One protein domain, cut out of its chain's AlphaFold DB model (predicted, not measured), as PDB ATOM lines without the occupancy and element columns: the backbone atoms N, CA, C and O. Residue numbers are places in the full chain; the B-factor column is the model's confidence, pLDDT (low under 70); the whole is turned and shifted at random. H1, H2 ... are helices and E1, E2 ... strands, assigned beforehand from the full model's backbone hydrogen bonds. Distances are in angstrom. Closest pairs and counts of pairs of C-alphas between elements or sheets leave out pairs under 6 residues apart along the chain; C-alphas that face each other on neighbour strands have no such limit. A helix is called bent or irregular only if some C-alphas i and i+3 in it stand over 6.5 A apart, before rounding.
ATOM      1  N   GLU A   2      -7.229  33.149  13.917       73.06
ATOM      2  CA  GLU A   2      -7.187  31.765  13.372       73.06
ATOM      3  C   GLU A   2      -8.035  31.564  12.106       73.06
ATOM      4  O   GLU A   2      -7.543  31.033  11.112       73.06
ATOM      5  N   ALA A   3      -9.280  32.049  12.108       77.31
ATOM      6  CA  ALA A   3     -10.155  31.971  10.937       77.31
ATOM      7  C   ALA A   3      -9.613  32.765   9.731       77.31
ATOM      8  O   ALA A   3      -9.687  32.286   8.606       77.31
ATOM      9  N   GLU A   4      -9.013  33.938   9.963       79.94
ATOM     10  CA  GLU A   4      -8.372  34.744   8.907       79.94
ATOM     11  C   GLU A   4      -7.147  34.038   8.322       79.94
ATOM     12  O   GLU A   4      -6.968  34.015   7.110       79.94
ATOM     13  N   ASN A   5      -6.329  33.411   9.172       80.69
ATOM     14  CA  ASN A   5      -5.172  32.640   8.727       80.69
ATOM     15  C   ASN A   5      -5.588  31.414   7.907       80.69
ATOM     16  O   ASN A   5      -4.901  31.062   6.949       80.69
ATOM     17  N   ASN A   6      -6.693  30.760   8.271       82.31
ATOM     18  CA  ASN A   6      -7.227  29.640   7.503       82.31
ATOM     19  C   ASN A   6      -7.712  30.104   6.119       82.31
ATOM     20  O   ASN A   6      -7.269  29.563   5.109       82.31
ATOM     21  N   GLU A   7      -8.508  31.175   6.055       85.19
ATOM     22  CA  GLU A   7      -8.954  31.773   4.786       85.19
ATOM     23  C   GLU A   7      -7.780  32.210   3.904       85.19
ATOM     24  O   GLU A   7      -7.765  31.928   2.707       85.19
ATOM     25  N   ALA A   8      -6.768  32.852   4.493       87.62
ATOM     26  CA  ALA A   8      -5.552  33.240   3.791       87.62
ATOM     27  C   ALA A   8      -4.834  32.025   3.190       87.62
ATOM     28  O   ALA A   8      -4.430  32.062   2.030       87.62
ATOM     29  N   ARG A   9      -4.694  30.926   3.947       87.50
ATOM     30  CA  ARG A   9      -4.079  29.687   3.442       87.50
ATOM     31  C   ARG A   9      -4.897  29.062   2.328       87.50
ATOM     32  O   ARG A   9      -4.311  28.717   1.313       87.50
ATOM     33  N   GLN A  10      -6.210  28.937   2.494       85.50
ATOM     34  CA  GLN A  10      -7.088  28.377   1.465       85.50
ATOM     35  C   GLN A  10      -7.005  29.185   0.171       85.50
ATOM     36  O   GLN A  10      -6.846  28.612  -0.902       85.50
ATOM     37  N   LEU A  11      -7.025  30.513   0.277       87.38
ATOM     38  CA  LEU A  11      -6.919  31.411  -0.866       87.38
ATOM     39  C   LEU A  11      -5.553  31.297  -1.557       87.38
ATOM     40  O   LEU A  11      -5.489  31.197  -2.779       87.38
ATOM     41  N   LEU A  12      -4.460  31.260  -0.790       89.25
ATOM     42  CA  LEU A  12      -3.121  31.059  -1.344       89.25
ATOM     43  C   LEU A  12      -2.970  29.688  -1.997       89.25
ATOM     44  O   LEU A  12      -2.415  29.605  -3.084       89.25
ATOM     45  N   VAL A  13      -3.468  28.626  -1.364       88.00
ATOM     46  CA  VAL A  13      -3.426  27.271  -1.922       88.00
ATOM     47  C   VAL A  13      -4.237  27.199  -3.211       88.00
ATOM     48  O   VAL A  13      -3.730  26.662  -4.184       88.00
ATOM     49  N   ALA A  14      -5.423  27.807  -3.268       84.81
ATOM     50  CA  ALA A  14      -6.230  27.868  -4.486       84.81
ATOM     51  C   ALA A  14      -5.534  28.639  -5.623       84.81
ATOM     52  O   ALA A  14      -5.640  28.247  -6.780       84.81
ATOM     53  N   MET A  15      -4.796  29.711  -5.313       84.31
ATOM     54  CA  MET A  15      -4.002  30.433  -6.318       84.31
ATOM     55  C   MET A  15      -2.744  29.662  -6.735       84.31
ATOM     56  O   MET A  15      -2.363  29.699  -7.899       84.31
ATOM     57  N   ILE A  16      -2.101  28.945  -5.810       88.62
ATOM     58  CA  ILE A  16      -0.945  28.089  -6.109       88.62
ATOM     59  C   ILE A  16      -1.379  26.888  -6.951       88.62
ATOM     60  O   ILE A  16      -0.679  26.538  -7.886       88.62
ATOM     61  N   ALA A  17      -2.539  26.296  -6.675       84.69
ATOM     62  CA  ALA A  17      -3.100  25.172  -7.422       84.69
ATOM     63  C   ALA A  17      -3.312  25.478  -8.918       84.69
ATOM     64  O   ALA A  17      -3.267  24.576  -9.750       84.69
ATOM     65  N   GLN A  18      -3.488  26.757  -9.262       80.75
ATOM     66  CA  GLN A  18      -3.594  27.225 -10.645       80.75
ATOM     67  C   GLN A  18      -2.233  27.370 -11.340       80.75
ATOM     68  O   GLN A  18      -2.194  27.608 -12.539       80.75
ATOM     69  N   ALA A  19      -1.105  27.257 -10.641       83.81
ATOM     70  CA  ALA A  19       0.204  27.363 -11.276       83.81
ATOM     71  C   ALA A  19       0.525  26.107 -12.120       83.81
ATOM     72  O   ALA A  19       0.139  24.997 -11.742       83.81
ATOM     73  N   PRO A  20       1.244  26.243 -13.253       77.81
ATOM     74  CA  PRO A  20       1.565  25.107 -14.110       77.81
ATOM     75  C   PRO A  20       2.434  24.069 -13.392       77.81
ATOM     76  O   PRO A  20       3.419  24.387 -12.717       77.81
ATOM     77  N   LEU A  21       2.083  22.796 -13.581       83.88
ATOM     78  CA  LEU A  21       2.868  21.670 -13.084       83.88
ATOM     79  C   LEU A  21       4.181  21.549 -13.868       83.88
ATOM     80  O   LEU A  21       4.236  21.782 -15.074       83.88
ATOM     81  N   ASN A  22       5.241  21.132 -13.182       77.56
ATOM     82  CA  ASN A  22       6.572  20.848 -13.719       77.56
ATOM     83  C   ASN A  22       7.305  22.022 -14.395       77.56
ATOM     84  O   ASN A  22       8.358  21.805 -14.993       77.56
ATOM     85  N   GLN A  23       6.830  23.260 -14.238       86.12
ATOM     86  CA  GLN A  23       7.491  24.461 -14.756       86.12
ATOM     87  C   GLN A  23       8.100  25.309 -13.634       86.12
ATOM     88  O   GLN A  23       7.530  25.429 -12.551       86.12
ATOM     89  N   TRP A  24       9.278  25.889 -13.886       86.38
ATOM     90  CA  TRP A  24       9.930  26.800 -12.944       86.38
ATOM     91  C   TRP A  24       9.330  28.199 -13.042       86.38
ATOM     92  O   TRP A  24       9.354  28.820 -14.098       86.38
ATOM     93  N   ILE A  25       8.841  28.705 -11.915       90.56
ATOM     94  CA  ILE A  25       8.141  29.981 -11.801       90.56
ATOM     95  C   ILE A  25       8.958  30.920 -10.924       90.56
ATOM     96  O   ILE A  25       9.260  30.609  -9.770       90.56
ATOM     97  N   SER A  26       9.275  32.099 -11.458       94.50
ATOM     98  CA  SER A  26       9.927  33.184 -10.718       94.50
ATOM     99  C   SER A  26       9.085  33.599  -9.510       94.50
ATOM    100  O   SER A  26       7.949  34.065  -9.650       94.50
ATOM    101  N   PHE A  27       9.652  33.476  -8.307       94.31
ATOM    102  CA  PHE A  27       8.974  33.867  -7.075       94.31
ATOM    103  C   PHE A  27       8.649  35.372  -7.039       94.31
ATOM    104  O   PHE A  27       7.512  35.702  -6.708       94.31
ATOM    105  N   PRO A  28       9.553  36.300  -7.427       92.62
ATOM    106  CA  PRO A  28       9.210  37.719  -7.527       92.62
ATOM    107  C   PRO A  28       8.033  38.009  -8.467       92.62
ATOM    108  O   PRO A  28       7.201  38.863  -8.157       92.62
ATOM    109  N   SER A  29       7.942  37.303  -9.599       90.81
ATOM    110  CA  SER A  29       6.840  37.467 -10.557       90.81
ATOM    111  C   SER A  29       5.525  36.944  -9.979       90.81
ATOM    112  O   SER A  29       4.518  37.654  -9.993       90.81
ATOM    113  N   PHE A  30       5.554  35.757  -9.374       91.19
ATOM    114  CA  PHE A  30       4.395  35.178  -8.699       91.19
ATOM    115  C   PHE A  30       3.921  36.049  -7.528       91.19
ATOM    116  O   PHE A  30       2.739  36.350  -7.409       91.19
ATOM    117  N   ALA A  31       4.836  36.559  -6.705       91.81
ATOM    118  CA  ALA A  31       4.517  37.464  -5.607       91.81
ATOM    119  C   ALA A  31       3.813  38.744  -6.096       91.81
ATOM    120  O   ALA A  31       2.821  39.163  -5.503       91.81
ATOM    121  N   ARG A  32       4.261  39.333  -7.216       92.50
ATOM    122  CA  ARG A  32       3.577  40.476  -7.853       92.50
ATOM    123  C   ARG A  32       2.191  40.113  -8.386       92.50
ATOM    124  O   ARG A  32       1.293  40.949  -8.338       92.50
ATOM    125  N   PHE A  33       2.005  38.902  -8.904       88.62
ATOM    126  CA  PHE A  33       0.692  38.412  -9.327       88.62
ATOM    127  C   PHE A  33      -0.281  38.325  -8.142       88.62
ATOM    128  O   PHE A  33      -1.348  38.936  -8.183       88.62
ATOM    129  N   ILE A  34       0.133  37.693  -7.039       90.25
ATOM    130  CA  ILE A  34      -0.677  37.609  -5.814       90.25
ATOM    131  C   ILE A  34      -0.971  39.003  -5.242       90.25
ATOM    132  O   ILE A  34      -2.103  39.277  -4.850       90.25
ATOM    133  N   TYR A  35       0.015  39.907  -5.249       91.81
ATOM    134  CA  TYR A  35      -0.164  41.300  -4.835       91.81
ATOM    135  C   TYR A  35      -1.245  42.025  -5.646       91.81
ATOM    136  O   TYR A  35      -2.050  42.756  -5.075       91.81
ATOM    137  N   ARG A  36      -1.293  41.819  -6.969       89.44
ATOM    138  CA  ARG A  36      -2.305  42.440  -7.841       89.44
ATOM    139  C   ARG A  36      -3.708  41.889  -7.591       89.44
ATOM    140  O   ARG A  36      -4.660  42.661  -7.599       89.44
ATOM    141  N   LEU A  37      -3.832  40.583  -7.362       86.56
ATOM    142  CA  LEU A  37      -5.128  39.940  -7.135       86.56
ATOM    143  C   LEU A  37      -5.685  40.211  -5.739       86.56
ATOM    144  O   LEU A  37      -6.871  40.493  -5.573       86.56
ATOM    145  N   ASN A  38      -4.841  40.085  -4.719       86.94
ATOM    146  CA  ASN A  38      -5.259  40.229  -3.338       86.94
ATOM    147  C   ASN A  38      -4.104  40.750  -2.470       86.94
ATOM    148  O   ASN A  38      -3.455  39.974  -1.762       86.94
ATOM    149  N   PRO A  39      -3.861  42.074  -2.461       88.81
ATOM    150  CA  PRO A  39      -2.766  42.663  -1.695       88.81
ATOM    151  C   PRO A  39      -2.971  42.542  -0.179       88.81
ATOM    152  O   PRO A  39      -2.064  42.815   0.589       88.81
ATOM    153  N   VAL A  40      -4.153  42.149   0.297       89.81
ATOM    154  CA  VAL A  40      -4.512  42.193   1.724       89.81
ATOM    155  C   VAL A  40      -4.982  40.840   2.239       89.81
ATOM    156  O   VAL A  40      -5.776  40.780   3.175       89.81
ATOM    157  N   PHE A  41      -4.515  39.738   1.646       89.31
ATOM    158  CA  PHE A  41      -5.044  38.410   1.958       89.31
ATOM    159  C   PHE A  41      -4.887  38.012   3.440       89.31
ATOM    160  O   PHE A  41      -5.749  37.306   3.953       89.31
ATOM    161  N   LEU A  42      -3.854  38.496   4.150       88.94
ATOM    162  CA  LEU A  42      -3.687  38.276   5.599       88.94
ATOM    163  C   LEU A  42      -4.628  39.135   6.454       88.94
ATOM    164  O   LEU A  42      -5.020  38.736   7.545       88.94
ATOM    165  N   GLN A  43      -4.983  40.322   5.962       86.19
ATOM    166  CA  GLN A  43      -5.695  41.364   6.709       86.19
ATOM    167  C   GLN A  43      -7.110  41.599   6.155       86.19
ATOM    168  O   GLN A  43      -7.720  42.644   6.390       86.19
ATOM    169  N   ARG A  44      -7.655  40.634   5.398       82.25
ATOM    170  CA  ARG A  44      -8.898  40.797   4.630       82.25
ATOM    171  C   ARG A  44     -10.073  41.225   5.507       82.25
ATOM    172  O   ARG A  44     -10.784  42.158   5.146       82.25
ATOM    173  N   ARG A  45     -10.263  40.581   6.664       81.25
ATOM    174  CA  ARG A  45     -11.356  40.940   7.583       81.25
ATOM    175  C   ARG A  45     -11.047  42.196   8.398       81.25
ATOM    176  O   ARG A  45     -11.980  42.895   8.769       81.25
ATOM    177  N   GLN A  46      -9.775  42.544   8.608       82.44
ATOM    178  CA  GLN A  46      -9.392  43.774   9.317       82.44
ATOM    179  C   GLN A  46      -9.826  45.044   8.578       82.44
ATOM    180  O   GLN A  46     -10.116  46.050   9.216       82.44
ATOM    181  N   ARG A  47      -9.972  44.984   7.248       75.81
ATOM    182  CA  ARG A  47     -10.526  46.086   6.443       75.81
ATOM    183  C   ARG A  47     -12.044  46.244   6.518       75.81
ATOM    184  O   ARG A  47     -12.558  47.249   6.043       75.81
ATOM    185  N   LEU A  48     -12.759  45.267   7.074       79.88
ATOM    186  CA  LEU A  48     -14.207  45.372   7.283       79.88
ATOM    187  C   LEU A  48     -14.545  46.237   8.504       79.88
ATOM    188  O   LEU A  48     -15.687  46.663   8.651       79.88
ATOM    189  N   PHE A  49     -13.562  46.500   9.369       78.81
ATOM    190  CA  PHE A  49     -13.734  47.318  10.560       78.81
ATOM    191  C   PHE A  49     -13.292  48.769  10.301       78.81
ATOM    192  O   PHE A  49     -12.288  48.987   9.622       78.81
ATOM    193  N   PRO A  50     -13.976  49.773  10.887       77.62
ATOM    194  CA  PRO A  50     -13.551  51.176  10.822       77.62
ATOM    195  C   PRO A  50     -12.181  51.422  11.469       77.62
ATOM    196  O   PRO A  50     -11.497  52.392  11.156       77.62
ATOM    197  N   SER A  51     -11.788  50.559  12.405       79.81
ATOM    198  CA  SER A  51     -10.469  50.554  13.029       79.81
ATOM    199  C   SER A  51      -9.985  49.107  13.122       79.81
ATOM    200  O   SER A  51     -10.711  48.277  13.675       79.81
ATOM    201  N   PRO A  52      -8.807  48.773  12.564       80.81
ATOM    202  CA  PRO A  52      -8.306  47.405  12.576       80.81
ATOM    203  C   PRO A  52      -8.008  46.971  14.013       80.81
ATOM    204  O   PRO A  52      -7.462  47.736  14.806       80.81
ATOM    205  N   HIS A  53      -8.360  45.731  14.354       84.25
ATOM    206  CA  HIS A  53      -8.121  45.187  15.693       84.25
ATOM    207  C   HIS A  53      -6.660  44.758  15.895       84.25
ATOM    208  O   HIS A  53      -6.214  44.609  17.028       84.25
ATOM    209  N   TRP A  54      -5.924  44.537  14.804       86.38
ATOM    210  CA  TRP A  54      -4.492  44.253  14.804       86.38
ATOM    211  C   TRP A  54      -3.861  44.688  13.474       86.38
ATOM    212  O   TRP A  54      -4.549  44.786  12.457       86.38
ATOM    213  N   TRP A  55      -2.551  44.930  13.481       85.50
ATOM    214  CA  TRP A  55      -1.746  45.231  12.294       85.50
ATOM    215  C   TRP A  55      -0.372  44.560  12.394       85.50
ATOM    216  O   TRP A  55       0.020  44.084  13.459       85.50
ATOM    217  N   LEU A  56       0.348  44.507  11.273       85.94
ATOM    218  CA  LEU A  56       1.752  44.098  11.235       85.94
ATOM    219  C   LEU A  56       2.636  45.337  11.242       85.94
ATOM    220  O   LEU A  56       2.332  46.323  10.575       85.94
ATOM    221  N   ASP A  57       3.726  45.271  11.990       86.62
ATOM    222  CA  ASP A  57       4.631  46.388  12.226       86.62
ATOM    223  C   ASP A  57       6.087  45.913  12.124       86.62
ATOM    224  O   ASP A  57       6.374  44.719  12.258       86.62
ATOM    225  N   GLN A  58       7.001  46.841  11.864       81.94
ATOM    226  CA  GLN A  58       8.429  46.643  12.081       81.94
ATOM    227  C   GLN A  58       8.804  47.007  13.530       81.94
ATOM    228  O   GLN A  58       8.016  47.577  14.275       81.94
ATOM    229  N   GLU A  59      10.036  46.709  13.946       70.88
ATOM    230  CA  GLU A  59      10.518  47.032  15.303       70.88
ATOM    231  C   GLU A  59      10.447  48.538  15.644       70.88
ATOM    232  O   GLU A  59      10.446  48.908  16.814       70.88
ATOM    233  N   GLU A  60      10.328  49.403  14.633       71.81
ATOM    234  CA  GLU A  60      10.242  50.863  14.749       71.81
ATOM    235  C   GLU A  60       8.819  51.394  15.046       71.81
ATOM    236  O   GLU A  60       8.648  52.601  15.215       71.81
ATOM    237  N   GLY A  61       7.795  50.530  15.138       76.12
ATOM    238  CA  GLY A  61       6.431  50.922  15.532       76.12
ATOM    239  C   GLY A  61       5.628  51.660  14.448       76.12
ATOM    240  O   GLY A  61       4.699  52.411  14.760       76.12
ATOM    241  N   ARG A  62       6.007  51.488  13.175       83.69
ATOM    242  CA  ARG A  62       5.252  51.950  12.007       83.69
ATOM    243  C   ARG A  62       4.486  50.785  11.343       83.69
ATOM    244  O   ARG A  62       5.114  49.933  10.706       83.69
ATOM    245  N   PRO A  63       3.138  50.825  11.301       85.38
ATOM    246  CA  PRO A  63       2.344  49.788  10.649       85.38
ATOM    247  C   PRO A  63       2.713  49.637   9.167       85.38
ATOM    248  O   PRO A  63       2.740  50.619   8.413       85.38
ATOM    249  N   LEU A  64       2.957  48.394   8.751       88.75
ATOM    250  CA  LEU A  64       3.210  48.024   7.363       88.75
ATOM    251  C   LEU A  64       1.947  48.251   6.536       88.75
ATOM    252  O   LEU A  64       0.861  47.803   6.911       88.75
ATOM    253  N   GLN A  65       2.085  48.934   5.397       86.62
ATOM    254  CA  GLN A  65       0.960  49.236   4.519       86.62
ATOM    255  C   GLN A  65       0.885  48.241   3.355       86.62
ATOM    256  O   GLN A  65       1.688  48.332   2.427       86.62
ATOM    257  N   PRO A  66      -0.133  47.360   3.291       85.12
ATOM    258  CA  PRO A  66      -0.239  46.375   2.211       85.12
ATOM    259  C   PRO A  66      -0.493  46.987   0.823       85.12
ATOM    260  O   PRO A  66      -0.512  46.271  -0.165       85.12
ATOM    261  N   THR A  67      -0.731  48.300   0.730       83.94
ATOM    262  CA  THR A  67      -0.848  49.052  -0.534       83.94
ATOM    263  C   THR A  67       0.501  49.470  -1.116       83.94
ATOM    264  O   THR A  67       0.546  49.995  -2.227       83.94
ATOM    265  N   GLN A  68       1.592  49.295  -0.368       89.81
ATOM    266  CA  GLN A  68       2.945  49.574  -0.826       89.81
ATOM    267  C   GLN A  68       3.676  48.247  -1.013       89.81
ATOM    268  O   GLN A  68       3.863  47.501  -0.057       89.81
ATOM    269  N   MET A  69       4.144  47.960  -2.231       88.31
ATOM    270  CA  MET A  69       4.798  46.682  -2.558       88.31
ATOM    271  C   MET A  69       5.983  46.354  -1.628       88.31
ATOM    272  O   MET A  69       6.192  45.197  -1.268       88.31
ATOM    273  N   ASN A  70       6.748  47.371  -1.216       90.31
ATOM    274  CA  ASN A  70       7.897  47.208  -0.319       90.31
ATOM    275  C   ASN A  70       7.506  46.813   1.111       90.31
ATOM    276  O   ASN A  70       8.270  46.105   1.765       90.31
ATOM    277  N   ASP A  71       6.343  47.249   1.586       91.06
ATOM    278  CA  ASP A  71       5.814  46.860   2.895       91.06
ATOM    279  C   ASP A  71       5.116  45.499   2.783       91.06
ATOM    280  O   ASP A  71       5.324  44.612   3.610       91.06
ATOM    281  N   TRP A  72       4.379  45.287   1.690       93.38
ATOM    282  CA  TRP A  72       3.698  44.033   1.383       93.38
ATOM    283  C   TRP A  72       4.655  42.842   1.305       93.38
ATOM    284  O   TRP A  72       4.402  41.786   1.881       93.38
ATOM    285  N   ILE A  73       5.805  42.994   0.634       92.69
ATOM    286  CA  ILE A  73       6.778  41.898   0.518       92.69
ATOM    287  C   ILE A  73       7.348  41.492   1.889       92.69
ATOM    288  O   ILE A  73       7.712  40.331   2.077       92.69
ATOM    289  N   ARG A  74       7.391  42.420   2.859       90.88
ATOM    290  CA  ARG A  74       7.889  42.183   4.225       90.88
ATOM    291  C   ARG A  74       6.883  41.438   5.104       90.88
ATOM    292  O   ARG A  74       7.307  40.748   6.026       90.88
ATOM    293  N   ALA A  75       5.589  41.540   4.811       90.94
ATOM    294  CA  ALA A  75       4.517  40.880   5.550       90.94
ATOM    295  C   ALA A  75       3.892  39.732   4.741       90.94
ATOM    296  O   ALA A  75       4.246  38.564   4.918       90.94
ATOM    297  N   GLU A  76       2.981  40.056   3.829       92.50
ATOM    298  CA  GLU A  76       2.251  39.112   2.985       92.50
ATOM    299  C   GLU A  76       3.191  38.290   2.092       92.50
ATOM    300  O   GLU A  76       3.098  37.061   2.043       92.50
ATOM    301  N   GLY A  77       4.156  38.940   1.441       93.00
ATOM    302  CA  GLY A  77       5.146  38.255   0.612       93.00
ATOM    303  C   GLY A  77       6.033  37.300   1.413       93.00
ATOM    304  O   GLY A  77       6.327  36.193   0.958       93.00
ATOM    305  N   HIS A  78       6.398  37.683   2.638       92.06
ATOM    306  CA  HIS A  78       7.156  36.831   3.550       92.06
ATOM    307  C   HIS A  78       6.342  35.602   3.980       92.06
ATOM    308  O   HIS A  78       6.867  34.485   4.003       92.06
ATOM    309  N   TYR A  79       5.047  35.773   4.256       92.69
ATOM    310  CA  TYR A  79       4.146  34.658   4.543       92.69
ATOM    311  C   TYR A  79       4.032  33.695   3.354       92.69
ATOM    312  O   TYR A  79       4.174  32.483   3.529       92.69
ATOM    313  N   LEU A  80       3.841  34.223   2.141       93.56
ATOM    314  CA  LEU A  80       3.772  33.429   0.913       93.56
ATOM    315  C   LEU A  80       5.064  32.630   0.679       93.56
ATOM    316  O   LEU A  80       5.012  31.423   0.435       93.56
ATOM    317  N   ALA A  81       6.228  33.272   0.819       94.25
ATOM    318  CA  ALA A  81       7.521  32.597   0.719       94.25
ATOM    319  C   ALA A  81       7.639  31.457   1.740       94.25
ATOM    320  O   ALA A  81       8.149  30.382   1.424       94.25
ATOM    321  N   ARG A  82       7.158  31.670   2.971       92.25
ATOM    322  CA  ARG A  82       7.205  30.667   4.041       92.25
ATOM    323  C   ARG A  82       6.258  29.496   3.791       92.25
ATOM    324  O   ARG A  82       6.600  28.374   4.152       92.25
ATOM    325  N   LEU A  83       5.112  29.733   3.155       91.94
ATOM    326  CA  LEU A  83       4.182  28.680   2.749       91.94
ATOM    327  C   LEU A  83       4.816  27.746   1.704       91.94
ATOM    328  O   LEU A  83       4.766  26.528   1.871       91.94
ATOM    329  N   LEU A  84       5.467  28.321   0.684       92.44
ATOM    330  CA  LEU A  84       6.197  27.571  -0.349       92.44
ATOM    331  C   LEU A  84       7.398  26.819   0.239       92.44
ATOM    332  O   LEU A  84       7.575  25.633  -0.014       92.44
ATOM    333  N   ARG A  85       8.199  27.486   1.080       90.25
ATOM    334  CA  ARG A  85       9.407  26.895   1.688       90.25
ATOM    335  C   ARG A  85       9.149  25.887   2.801       90.25
ATOM    336  O   ARG A  85      10.042  25.116   3.133       90.25
ATOM    337  N   GLY A  86       7.986  25.966   3.433       88.31
ATOM    338  CA  GLY A  86       7.607  25.103   4.541       88.31
ATOM    339  C   GLY A  86       6.750  23.946   4.044       88.31
ATOM    340  O   GLY A  86       7.270  23.049   3.385       88.31
ATOM    341  N   PRO A  87       5.441  23.946   4.343       85.25
ATOM    342  CA  PRO A  87       4.584  22.791   4.108       85.25
ATOM    343  C   PRO A  87       4.546  22.353   2.638       85.25
ATOM    344  O   PRO A  87       4.617  21.161   2.376       85.25
ATOM    345  N   LEU A  88       4.506  23.263   1.662       89.38
ATOM    346  CA  LEU A  88       4.428  22.832   0.259       89.38
ATOM    347  C   LEU A  88       5.708  22.112  -0.200       89.38
ATOM    348  O   LEU A  88       5.634  21.111  -0.909       89.38
ATOM    349  N   TYR A  89       6.875  22.539   0.274       88.19
ATOM    350  CA  TYR A  89       8.130  21.837   0.018       88.19
ATOM    351  C   TYR A  89       8.269  20.534   0.816       88.19
ATOM    352  O   TYR A  89       8.618  19.506   0.245       88.19
ATOM    353  N   TRP A  90       7.951  20.534   2.117       83.06
ATOM    354  CA  TRP A  90       8.075  19.338   2.970       83.06
ATOM    355  C   TRP A  90       7.223  18.167   2.491       83.06
ATOM    356  O   TRP A  90       7.638  17.018   2.606       83.06
ATOM    357  N   TRP A  91       6.044  18.464   1.949       78.44
ATOM    358  CA  TRP A  91       5.128  17.464   1.410       78.44
ATOM    359  C   TRP A  91       5.414  17.114  -0.054       78.44
ATOM    360  O   TRP A  91       4.664  16.346  -0.646       78.44
ATOM    361  N   GLY A  92       6.478  17.663  -0.650       78.00
ATOM    362  CA  GLY A  92       6.859  17.399  -2.035       78.00
ATOM    363  C   GLY A  92       5.895  17.979  -3.068       78.00
ATOM    364  O   GLY A  92       5.917  17.540  -4.210       78.00
ATOM    365  N   ILE A  93       5.045  18.943  -2.695       86.69
ATOM    366  CA  ILE A  93       4.113  19.636  -3.600       86.69
ATOM    367  C   ILE A  93       4.879  20.617  -4.497       86.69
ATOM    368  O   ILE A  93       4.528  20.815  -5.656       86.69
ATOM    369  N   SER A  94       5.954  21.217  -3.986       88.75
ATOM    370  CA  SER A  94       6.784  22.148  -4.748       88.75
ATOM    371  C   SER A  94       8.270  21.877  -4.575       88.75
ATOM    372  O   SER A  94       8.717  21.684  -3.449       88.75
ATOM    373  N   ASP A  95       9.037  21.997  -5.652       85.88
ATOM    374  CA  ASP A  95      10.486  22.175  -5.622       85.88
ATOM    375  C   ASP A  95      10.843  23.661  -5.544       85.88
ATOM    376  O   ASP A  95      10.083  24.525  -5.987       85.88
ATOM    377  N   LEU A  96      12.021  23.972  -5.000       91.81
ATOM    378  CA  LEU A  96      12.459  25.344  -4.747       91.81
ATOM    379  C   LEU A  96      13.837  25.598  -5.355       91.81
ATOM    380  O   LEU A  96      14.746  24.783  -5.215       91.81
ATOM    381  N   ALA A  97      14.008  26.777  -5.940       89.69
ATOM    382  CA  ALA A  97      15.299  27.341  -6.291       89.69
ATOM    383  C   ALA A  97      15.622  28.453  -5.291       89.69
ATOM    384  O   ALA A  97      14.886  29.441  -5.181       89.69
ATOM    385  N   LEU A  98      16.714  28.282  -4.549       90.56
ATOM    386  CA  LEU A  98      17.174  29.240  -3.550       90.56
ATOM    387  C   LEU A  98      18.461  29.923  -4.020       90.56
ATOM    388  O   LEU A  98      19.286  29.315  -4.698       90.56
ATOM    389  N   SER A  99      18.645  31.179  -3.635       88.75
ATOM    390  CA  SER A  99      19.927  31.874  -3.761       88.75
ATOM    391  C   SER A  99      20.933  31.384  -2.709       88.75
ATOM    392  O   SER A  99      20.562  30.709  -1.746       88.75
ATOM    393  N   GLY A 100      22.210  31.759  -2.854       78.00
ATOM    394  CA  GLY A 100      23.270  31.390  -1.901       78.00
ATOM    395  C   GLY A 100      23.045  31.895  -0.468       78.00
ATOM    396  O   GLY A 100      23.508  31.278   0.482       78.00
ATOM    397  N   ASP A 101      22.280  32.974  -0.300       87.50
ATOM    398  CA  ASP A 101      21.826  33.522   0.986       87.50
ATOM    399  C   ASP A 101      20.463  32.959   1.441       87.50
ATOM    400  O   ASP A 101      19.864  33.431   2.406       87.50
ATOM    401  N   GLY A 102      19.953  31.933   0.753       84.25
ATOM    402  CA  GLY A 102      18.747  31.212   1.134       84.25
ATOM    403  C   GLY A 102      17.445  31.967   0.869       84.25
ATOM    404  O   GLY A 102      16.454  31.683   1.545       84.25
ATOM    405  N   ARG A 103      17.399  32.913  -0.076       88.88
ATOM    406  CA  ARG A 103      16.150  33.557  -0.529       88.88
ATOM    407  C   ARG A 103      15.489  32.723  -1.620       88.88
ATOM    408  O   ARG A 103      16.170  32.087  -2.414       88.88
ATOM    409  N   LEU A 104      14.157  32.728  -1.664       92.12
ATOM    410  CA  LEU A 104      13.402  32.013  -2.694       92.12
ATOM    411  C   LEU A 104      13.464  32.779  -4.021       92.12
ATOM    412  O   LEU A 104      12.959  33.897  -4.105       92.12
ATOM    413  N   LEU A 105      14.087  32.175  -5.033       91.62
ATOM    414  CA  LEU A 105      14.217  32.740  -6.379       91.62
ATOM    415  C   LEU A 105      13.097  32.259  -7.296       91.62
ATOM    416  O   LEU A 105      12.471  33.058  -7.988       91.62
ATOM    417  N   ALA A 106      12.834  30.956  -7.277       93.00
ATOM    418  CA  ALA A 106      11.797  30.325  -8.074       93.00
ATOM    419  C   ALA A 106      11.260  29.079  -7.366       93.00
ATOM    420  O   ALA A 106      11.888  28.551  -6.447       93.00
ATOM    421  N   PHE A 107      10.101  28.606  -7.797       93.44
ATOM    422  CA  PHE A 107       9.534  27.336  -7.361       93.44
ATOM    423  C   PHE A 107       8.944  26.595  -8.558       93.44
ATOM    424  O   PHE A 107       8.662  27.199  -9.587       93.44
ATOM    425  N   ARG A 108       8.766  25.287  -8.428       89.50
ATOM    426  CA  ARG A 108       8.121  24.441  -9.432       89.50
ATOM    427  C   ARG A 108       7.133  23.532  -8.734       89.50
ATOM    428  O   ARG A 108       7.507  22.897  -7.757       89.50
ATOM    429  N   LEU A 109       5.906  23.428  -9.228       90.31
ATOM    430  CA  LEU A 109       4.966  22.439  -8.705       90.31
ATOM    431  C   LEU A 109       5.286  21.055  -9.255       90.31
ATOM    432  O   LEU A 109       5.533  20.896 -10.447       90.31
ATOM    433  N   THR A 110       5.300  20.057  -8.384       80.88
ATOM    434  CA  THR A 110       5.542  18.664  -8.770       80.88
ATOM    435  C   THR A 110       4.231  18.013  -9.229       80.88
ATOM    436  O   THR A 110       3.153  18.544  -8.953       80.88
ATOM    437  N   PRO A 111       4.256  16.823  -9.853       76.44
ATOM    438  CA  PRO A 111       3.029  16.089 -10.176       76.44
ATOM    439  C   PRO A 111       2.159  15.794  -8.940       76.44
ATOM    440  O   PRO A 111       0.937  15.701  -9.042       76.44
ATOM    441  N   LEU A 112       2.777  15.707  -7.755       75.50
ATOM    442  CA  LEU A 112       2.082  15.519  -6.485       75.50
ATOM    443  C   LEU A 112       1.198  16.724  -6.119       75.50
ATOM    444  O   LEU A 112       0.172  16.542  -5.467       75.50
ATOM    445  N   ALA A 113       1.540  17.931  -6.582       83.44
ATOM    446  CA  ALA A 113       0.676  19.101  -6.440       83.44
ATOM    447  C   ALA A 113      -0.666  18.909  -7.145       83.44
ATOM    448  O   ALA A 113      -1.695  19.236  -6.568       83.44
ATOM    449  N   GLY A 114      -0.667  18.327  -8.348       74.44
ATOM    450  CA  GLY A 114      -1.903  18.017  -9.066       74.44
ATOM    451  C   GLY A 114      -2.797  17.070  -8.263       74.44
ATOM    452  O   GLY A 114      -3.977  17.337  -8.087       74.44
ATOM    453  N   LEU A 115      -2.212  16.019  -7.682       72.75
ATOM    454  CA  LEU A 115      -2.950  15.034  -6.880       72.75
ATOM    455  C   LEU A 115      -3.505  15.611  -5.568       72.75
ATOM    456  O   LEU A 115      -4.630  15.299  -5.182       72.75
ATOM    457  N   LEU A 116      -2.712  16.420  -4.858       77.69
ATOM    458  CA  LEU A 116      -3.048  16.897  -3.512       77.69
ATOM    459  C   LEU A 116      -3.831  18.212  -3.498       77.69
ATOM    460  O   LEU A 116      -4.615  18.429  -2.577       77.69
ATOM    461  N   LEU A 117      -3.600  19.097  -4.472       77.81
ATOM    462  CA  LEU A 117      -4.234  20.417  -4.521       77.81
ATOM    463  C   LEU A 117      -5.488  20.435  -5.397       77.81
ATOM    464  O   LEU A 117      -6.429  21.147  -5.058       77.81
ATOM    465  N   ASN A 118      -5.517  19.640  -6.472       67.56
ATOM    466  CA  ASN A 118      -6.647  19.607  -7.409       67.56
ATOM    467  C   ASN A 118      -7.586  18.411  -7.168       67.56
ATOM    468  O   ASN A 118      -8.658  18.352  -7.759       67.56
ATOM    469  N   GLY A 119      -7.221  17.494  -6.262       57.94
ATOM    470  CA  GLY A 119      -7.980  16.277  -5.980       57.94
ATOM    471  C   GLY A 119      -7.799  15.195  -7.053       57.94
ATOM    472  O   GLY A 119      -7.284  15.440  -8.144       57.94
TER     473      GLY A 119
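This is residues 2 to 119 of the 302 residues of an uncharacterized protein of Ktedonobacter sp (UniProt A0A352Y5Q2). A small three-stranded sheet forms one end of the domain, with the helix H4 slanting over one face and H2 beside the strands on that same face. H1 crosses near H2 and H4, and its last residues meet the short helix H5, while a long looped stretch, residues 38 to 68, makes the end far from the sheet. The printed part has 118 residues with five named helices and three named strands, in the order H1 E1 H2 H3 H4 E2 E3 H5; the sheet runs E1 E3 E2, antiparallel throughout, and the class is mixed, helices and strands. The whole is compact, with a radius of gyration of the C-alphas of 14.9 A and spans of 44 by 34 by 23 A.

H1, residues 2 to 17, begins with C-alpha 2 at (-7.187, 31.765, 13.372) and is 22.2 A long from first to last C-alpha. E1, residues 24 to 26, is followed at once by H2, residues 27 to 37, 15.4 A long. H3 is residues 69 to 72. H4, residues 76 to 90, is 20.6 A long and begins with C-alpha 76 at (2.251, 39.112, 2.985); it is irregular, but only just, with C-alphas 84 and 87 6.7 A apart. E2, residues 94 to 98, measures 12.6 A and E3, residues 104 to 109, 14.1 A. H5, residues 111 to 117, ends with C-alpha 117 at (-4.234, 20.417, -4.521).

E3 is the inner strand. E2 and E3 form a hairpin, with N 95 and O 108 within hydrogen-bond range at 2.8 A; E1 is the antiparallel neighbour of E3, with N 25 and O 107 at 2.8 A. H4 and the sheet make two layers, a helix on one face of a sheet: H4 has a height over the sheet of 10.2 A, is over E3 and E2, and runs slantwise to the strands, at 50 degrees to E2 on the local plane. H2 is on the same face, over none of the strands, and its Phe 27 comes closest to E3, 4.6 A from Ala 106 between C-alphas. H1 and H4 are close but not clearly touching, the closest C-alphas being those of Leu 12 and Leu 80, 7.6 A apart. H1 touches H5 with residues 13 to 17 alone, closest at the C-alphas of Ala 17 and Leu 117, 5.7 A. H3 and H4 meet only through their link. Each O i to N i+4 pair is within hydrogen-bond range in H1, H2 and H5, and 8 of 11 in H4; H3 is too short for such a pair.

The C-alphas farthest apart, those of Glu 60 and Gly 119, are 44.2 A apart. The printed part has no cut. The link from H2 to H3, 31 residues, is long. The mean pLDDT of the printed part is 85.6, and residues 118 to 119 are under 70.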